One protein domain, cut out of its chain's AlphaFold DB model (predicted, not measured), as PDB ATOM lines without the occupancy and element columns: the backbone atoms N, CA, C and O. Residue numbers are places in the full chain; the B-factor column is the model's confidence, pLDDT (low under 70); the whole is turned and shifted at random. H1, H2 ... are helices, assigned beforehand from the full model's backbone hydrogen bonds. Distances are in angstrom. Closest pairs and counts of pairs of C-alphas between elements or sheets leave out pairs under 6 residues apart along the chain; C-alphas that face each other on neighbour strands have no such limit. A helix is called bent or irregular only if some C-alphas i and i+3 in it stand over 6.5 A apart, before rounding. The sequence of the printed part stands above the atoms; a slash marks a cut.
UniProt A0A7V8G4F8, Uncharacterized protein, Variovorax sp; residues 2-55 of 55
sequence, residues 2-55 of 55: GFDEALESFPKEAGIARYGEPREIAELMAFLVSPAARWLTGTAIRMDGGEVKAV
ATOM      1  N   GLY A   2     122.276 151.026 132.666       92.31
ATOM      2  CA  GLY A   2     122.991 150.372 131.561       92.31
ATOM      3  C   GLY A   2     124.481 150.204 131.879       92.31
ATOM      4  O   GLY A   2     124.984 150.839 132.800       92.31
ATOM      5  N   PHE A   3     125.190 149.359 131.127       86.81
ATOM      6  CA  PHE A   3     126.644 149.204 131.281       86.81
ATOM      7  C   PHE A   3     127.381 150.526 131.027       86.81
ATOM      8  O   PHE A   3     128.186 150.949 131.850       86.81
ATOM      9  N   ASP A   4     127.032 151.211 129.939       89.94
ATOM     10  CA  ASP A   4     127.641 152.493 129.569       89.94
ATOM     11  C   ASP A   4     127.361 153.577 130.620       89.94
ATOM     12  O   ASP A   4     128.259 154.298 131.039       89.94
ATOM     13  N   GLU A   5     126.129 153.619 131.131       90.50
ATOM     14  CA  GLU A   5     125.726 154.542 132.196       90.50
ATOM     15  C   GLU A   5     126.528 154.309 133.489       90.50
ATOM     16  O   GLU A   5     126.911 155.264 134.162       90.50
ATOM     17  N   ALA A   6     126.831 153.048 133.820       86.75
ATOM     18  CA  ALA A   6     127.666 152.713 134.972       86.75
ATOM     19  C   ALA A   6     129.137 153.121 134.773       86.75
ATOM     20  O   ALA A   6     129.781 153.572 135.720       86.75
ATOM     21  N   LEU A   7     129.673 152.998 133.554       88.75
ATOM     22  CA  LEU A   7     131.035 153.447 133.237       88.75
ATOM     23  C   LEU A   7     131.181 154.970 133.310       88.75
ATOM     24  O   LEU A   7     132.241 155.464 133.696       88.75
ATOM     25  N   GLU A   8     130.132 155.713 132.959       89.69
ATOM     26  CA  GLU A   8     130.126 157.175 133.035       89.69
ATOM     27  C   GLU A   8     130.017 157.695 134.475       89.69
ATOM     28  O   GLU A   8     130.687 158.670 134.832       89.69
ATOM     29  N   SER A   9     129.191 157.070 135.318       92.62
ATOM     30  CA  SER A   9     128.970 157.526 136.697       92.62
ATOM     31  C   SER A   9     130.093 157.124 137.657       92.62
ATOM     32  O   SER A   9     130.451 157.910 138.543       92.62
ATOM     33  N   PHE A  10     130.697 155.948 137.460       93.69
ATOM     34  CA  PHE A  10     131.666 155.367 138.391       93.69
ATOM     35  C   PHE A  10     132.869 156.269 138.715       93.69
ATOM     36  O   PHE A  10     133.157 156.436 139.899       93.69
ATOM     37  N   PRO A  11     133.570 156.904 137.748       94.44
ATOM     38  CA  PRO A  11     134.761 157.696 138.059       94.44
ATOM     39  C   PRO A  11     134.481 158.820 139.057       94.44
ATOM     40  O   PRO A  11     135.263 159.066 139.977       94.44
ATOM     41  N   LYS A  12     133.318 159.463 138.915       94.56
ATOM     42  CA  LYS A  12     132.873 160.530 139.808       94.56
ATOM     43  C   LYS A  12     132.614 160.012 141.222       94.56
ATOM     44  O   LYS A  12     132.985 160.685 142.180       94.56
ATOM     45  N   GLU A  13     131.981 158.849 141.351       94.44
ATOM     46  CA  GLU A  13     131.686 158.219 142.646       94.44
ATOM     47  C   GLU A  13     132.957 157.718 143.342       94.44
ATOM     48  O   GLU A  13     133.134 157.938 144.540       94.44
ATOM     49  N   ALA A  14     133.871 157.118 142.579       93.38
ATOM     50  CA  ALA A  14     135.160 156.617 143.049       93.38
ATOM     51  C   ALA A  14     136.200 157.727 143.305       93.38
ATOM     52  O   ALA A  14     137.253 157.469 143.884       93.38
ATOM     53  N   GLY A  15     135.932 158.969 142.886       94.69
ATOM     54  CA  GLY A  15     136.862 160.092 143.041       94.69
ATOM     55  C   GLY A  15     138.103 160.000 142.145       94.69
ATOM     56  O   GLY A  15     139.136 160.585 142.470       94.69
ATOM     57  N   ILE A  16     138.002 159.287 141.022       95.06
ATOM     58  CA  ILE A  16     139.067 159.116 140.027       95.06
ATOM     59  C   ILE A  16     138.753 159.916 138.757       95.06
ATOM     60  O   ILE A  16     137.604 160.235 138.460       95.06
ATOM     61  N   ALA A  17     139.781 160.256 137.977       93.56
ATOM     62  CA  ALA A  17     139.611 161.141 136.821       93.56
ATOM     63  C   ALA A  17     138.843 160.494 135.653       93.56
ATOM     64  O   ALA A  17     138.146 161.188 134.915       93.56
ATOM     65  N   ARG A  18     139.005 159.180 135.459       94.25
ATOM     66  CA  ARG A  18     138.360 158.402 134.394       94.25
ATOM     67  C   ARG A  18     138.358 156.916 134.728       94.25
ATOM     68  O   ARG A  18     139.119 156.476 135.589       94.25
ATOM     69  N   TYR A  19     137.567 156.155 133.983       93.75
ATOM     70  CA  TYR A  19     137.666 154.703 133.979       93.75
ATOM     71  C   TYR A  19     138.970 154.250 133.294       93.75
ATOM     72  O   TYR A  19     139.497 154.929 132.403       93.75
ATOM     73  N   GLY A  20     139.523 153.131 133.761       93.50
ATOM     74  CA  GLY A  20     140.726 152.525 133.196       93.50
ATOM     75  C   GLY A  20     140.426 151.722 131.933       93.50
ATOM     76  O   GLY A  20     139.367 151.111 131.810       93.50
ATOM     77  N   GLU A  21     141.379 151.677 131.013       94.75
ATOM     78  CA  GLU A  21     141.288 150.867 129.803       94.75
ATOM     79  C   GLU A  21     141.918 149.483 130.029       94.75
ATOM     80  O   GLU A  21     142.972 149.381 130.667       94.75
ATOM     81  N   PRO A  22     141.373 148.399 129.440       95.81
ATOM     82  CA  PRO A  22     141.966 147.061 129.548       95.81
ATOM     83  C   PRO A  22     143.448 147.002 129.150       95.81
ATOM     84  O   PRO A  22     144.222 146.211 129.693       95.81
ATOM     85  N   ARG A  23     143.862 147.867 128.216       97.75
ATOM     86  CA  ARG A  23     145.251 147.980 127.768       97.75
ATOM     87  C   ARG A  23     146.208 148.394 128.889       97.75
ATOM     88  O   ARG A  23     147.326 147.896 128.924       97.75
ATOM     89  N   GLU A  24     145.778 149.240 129.817       96.50
ATOM     90  CA  GLU A  24     146.630 149.730 130.910       96.50
ATOM     91  C   GLU A  24     146.954 148.611 131.908       96.50
ATOM     92  O   GLU A  24     148.077 148.504 132.401       96.50
ATOM     93  N   ILE A  25     145.998 147.707 132.140       96.81
ATOM     94  CA  ILE A  25     146.233 146.481 132.911       96.81
ATOM     95  C   ILE A  25     147.203 145.561 132.165       96.81
ATOM     96  O   ILE A  25     148.135 145.033 132.771       96.81
ATOM     97  N   ALA A  26     147.028 145.385 130.852       98.19
ATOM     98  CA  ALA A  26     147.926 144.557 130.047       98.19
ATOM     99  C   ALA A  26     149.373 145.084 130.059       98.19
ATOM    100  O   ALA A  26     150.312 144.295 130.151       98.19
ATOM    101  N   GLU A  27     149.560 146.403 130.015       98.25
ATOM    102  CA  GLU A  27     150.876 147.046 130.093       98.25
ATOM    103  C   GLU A  27     151.527 146.860 131.474       98.25
ATOM    104  O   GLU A  27     152.712 146.522 131.546       98.25
ATOM    105  N   LEU A  28     150.759 146.962 132.568       97.62
ATOM    106  CA  LEU A  28     151.252 146.602 133.902       97.62
ATOM    107  C   LEU A  28     151.667 145.129 133.961       97.62
ATOM    108  O   LEU A  28     152.758 144.816 134.434       97.62
ATOM    109  N   MET A  29     150.841 144.220 133.442       98.00
ATOM    110  CA  MET A  29     151.175 142.795 133.403       98.00
ATOM    111  C   MET A  29     152.452 142.538 132.602       98.00
ATOM    112  O   MET A  29     153.312 141.791 133.063       98.00
ATOM    113  N   ALA A  30     152.614 143.195 131.449       98.44
ATOM    114  CA  ALA A  30     153.820 143.106 130.632       98.44
ATOM    115  C   ALA A  30     155.071 143.561 131.401       98.44
ATOM    116  O   ALA A  30     156.107 142.899 131.330       98.44
ATOM    117  N   PHE A  31     154.975 144.640 132.183       98.25
ATOM    118  CA  PHE A  31     156.054 145.062 133.077       98.25
ATOM    119  C   PHE A  31     156.353 144.008 134.153       98.25
ATOM    120  O   PHE A  31     157.520 143.665 134.358       98.25
ATOM    121  N   LEU A  32     155.325 143.461 134.806       97.75
ATOM    122  CA  LEU A  32     155.487 142.511 135.911       97.75
ATOM    123  C   LEU A  32     156.125 141.189 135.498       97.75
ATOM    124  O   LEU A  32     156.872 140.604 136.278       97.75
ATOM    125  N   VAL A  33     155.876 140.733 134.272       97.31
ATOM    126  CA  VAL A  33     156.510 139.521 133.729       97.31
ATOM    127  C   VAL A  33     157.861 139.801 133.059       97.31
ATOM    128  O   VAL A  33     158.494 138.885 132.536       97.31
ATOM    129  N   SER A  34     158.321 141.054 133.054       98.62
ATOM    130  CA  SER A  34     159.591 141.442 132.440       98.62
ATOM    131  C   SER A  34     160.790 141.266 133.390       98.62
ATOM    132  O   SER A  34     160.640 141.299 134.615       98.62
ATOM    133  N   PRO A  35     162.030 141.205 132.861       98.56
ATOM    134  CA  PRO A  35     163.246 141.190 133.687       98.56
ATOM    135  C   PRO A  35     163.430 142.415 134.598       98.56
ATOM    136  O   PRO A  35     164.223 142.365 135.548       98.56
ATOM    137  N   ALA A  36     162.739 143.525 134.313       98.44
ATOM    138  CA  ALA A  36     162.791 144.732 135.134       98.44
ATOM    139  C   ALA A  36     162.145 144.511 136.510       98.44
ATOM    140  O   ALA A  36     162.624 145.055 137.503       98.44
ATOM    141  N   ALA A  37     161.128 143.651 136.588       98.19
ATOM    142  CA  ALA A  37     160.414 143.334 137.819       98.19
ATOM    143  C   ALA A  37     161.010 142.134 138.588       98.19
ATOM    144  O   ALA A  37     160.402 141.655 139.536       98.19
ATOM    145  N   ARG A  38     162.215 141.649 138.242       98.06
ATOM    146  CA  ARG A  38     162.786 140.383 138.769       98.06
ATOM    147  C   ARG A  38     162.965 140.284 140.293       98.06
ATOM    148  O   ARG A  38     163.224 139.197 140.795       98.06
ATOM    149  N   TRP A  39     162.902 141.403 141.012       97.88
ATOM    150  CA  TRP A  39     162.984 141.441 142.479       97.88
ATOM    151  C   TRP A  39     161.648 141.794 143.149       97.88
ATOM    152  O   TRP A  39     161.560 141.891 144.371       97.88
ATOM    153  N   LEU A  40     160.596 141.991 142.357       96.75
ATOM    154  CA  LEU A  40     159.255 142.275 142.833       96.75
ATOM    155  C   LEU A  40     158.547 140.945 143.107       96.75
ATOM    156  O   LEU A  40     158.204 140.200 142.195       96.75
ATOM    157  N   THR A  41     158.340 140.641 144.383       96.62
ATOM    158  CA  THR A  41     157.620 139.446 144.835       96.62
ATOM    159  C   THR A  41     156.907 139.733 146.155       96.62
ATOM    160  O   THR A  41     157.274 140.663 146.870       96.62
ATOM    161  N   GLY A  42     155.868 138.955 146.468       96.94
ATOM    162  CA  GLY A  42     155.152 139.032 147.745       96.94
ATOM    163  C   GLY A  42     154.365 140.326 147.980       96.94
ATOM    164  O   GLY A  42     153.999 140.607 149.117       96.94
ATOM    165  N   THR A  43     154.104 141.111 146.933       94.50
ATOM    166  CA  THR A  43     153.389 142.388 147.032       94.50
ATOM    167  C   THR A  43     152.141 142.407 146.158       94.50
ATOM    168  O   THR A  43     152.117 141.818 145.078       94.50
ATOM    169  N   ALA A  44     151.119 143.133 146.607       93.56
ATOM    170  CA  ALA A  44     149.981 143.516 145.783       93.56
ATOM    171  C   ALA A  44     150.275 144.869 145.124       93.56
ATOM    172  O   ALA A  44     150.676 145.812 145.806       93.56
ATOM    173  N   ILE A  45     150.077 144.971 143.809       93.69
ATOM    174  CA  ILE A  45     150.177 146.238 143.079       93.69
ATOM    175  C   ILE A  45     148.775 146.667 142.692       93.69
ATOM    176  O   ILE A  45     148.038 145.915 142.057       93.69
ATOM    177  N   ARG A  46     148.417 147.881 143.093       92.75
ATOM    178  CA  ARG A  46     147.103 148.464 142.863       92.75
ATOM    179  C   ARG A  46     147.154 149.384 141.646       92.75
ATOM    180  O   ARG A  46     148.015 150.252 141.567       92.75
ATOM    181  N   MET A  47     146.235 149.156 140.713       94.12
ATOM    182  CA  MET A  47     146.101 149.880 139.447       94.12
ATOM    183  C   MET A  47     144.633 150.278 139.268       94.12
ATOM    184  O   MET A  47     143.930 149.734 138.425       94.12
ATOM    185  N   ASP A  48     144.148 151.160 140.141       93.81
ATOM    186  CA  ASP A  48     142.727 151.520 140.278       93.81
ATOM    187  C   ASP A  48     142.454 153.007 139.993       93.81
ATOM    188  O   ASP A  48     141.445 153.563 140.414       93.81
ATOM    189  N   GLY A  49     143.379 153.691 139.316       93.12
ATOM    190  CA  GLY A  49     143.233 155.117 139.009       93.12
ATOM    191  C   GLY A  49     143.278 156.039 140.235       93.12
ATOM    192  O   GLY A  49     142.997 157.229 140.090       93.12
ATOM    193  N   GLY A  50     143.653 155.522 141.412       93.25
ATOM    194  CA  GLY A  50     143.713 156.279 142.663       93.25
ATOM    195  C   GLY A  50     142.447 156.188 143.516       93.25
ATOM    196  O   GLY A  50     142.295 156.996 144.431       93.25
ATOM    197  N   GLU A  51     141.561 155.225 143.237       94.12
ATOM    198  CA  GLU A  51     140.342 154.970 144.018       94.12
ATOM    199  C   GLU A  51     140.668 154.778 145.506       94.12
ATOM    200  O   GLU A  51     140.043 155.381 146.383       94.12
ATOM    201  N   VAL A  52     141.699 153.985 145.814       93.31
ATOM    202  CA  VAL A  52     142.187 153.836 147.186       93.31
ATOM    203  C   VAL A  52     143.440 154.671 147.400       93.31
ATOM    204  O   VAL A  52     144.468 154.488 146.748       93.31
ATOM    205  N   LYS A  53     143.377 155.558 148.398       86.50
ATOM    206  CA  LYS A  53     144.536 156.333 148.849       86.50
ATOM    207  C   LYS A  53     145.586 155.404 149.456       86.50
ATOM    208  O   LYS A  53     145.300 154.688 150.415       86.50
ATOM    209  N   ALA A  54     146.800 155.453 148.922       79.19
ATOM    210  CA  ALA A  54     147.963 154.875 149.581       79.19
ATOM    211  C   ALA A  54     148.373 155.756 150.778       79.19
ATOM    212  O   ALA A  54     148.211 156.979 150.723       79.19
ATOM    213  N   VAL A  55     148.853 155.121 151.852       70.44
ATOM    214  CA  VAL A  55     149.418 155.780 153.044       70.44
ATOM    215  C   VAL A  55     150.904 156.056 152.887       70.44
ATOM    216  O   VAL A  55     151.581 155.243 152.218       70.44
TER     217      VAL A  55
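Overview. This is residues 2 to 55 of the 55 residues of an uncharacterized protein of Variovorax sp (UniProt A0A7V8G4F8). Two short helices, H1 and then H2, are set apart along a loose, winding chain; beyond H2, residues 33 to 39 stick out, residues 40 to 51 of a long unnamed stretch fold back toward the link between the helices, and residues 52 to 55 turn away from both helices. The printed part has 54 residues with two named helices and no named strand; it is all helix by class, though under half of its residues are in named elements. It is loose, with a radius of gyration of the C-alphas of 14.1 A, and spans 40 by 27 by 15 A.

Arrangement. H1, residues 3 to 14, and H2, residues 22 to 32, are apart, with no C-alpha of the one within 8 A of the other. A short link of 7 residues joins them. In H2 every O i to N i+4 pair is within hydrogen-bond range; in H1, 6 of 8 are.

Along the chain. H1 begins at C-alpha 3 (126.644, 149.204, 131.281) and measures 16.3 A; it is only just irregular, with C-alphas 8 and 11 6.9 A apart. H2 measures 15.6 A and ends at C-alpha 32 (155.487, 142.511, 135.911).

Size, cuts and confidence. The two C-alphas farthest apart, those of Gly 2 and Trp 39, are 42.4 A apart. The printed part has no cut, and no printed residue is under 70 in pLDDT.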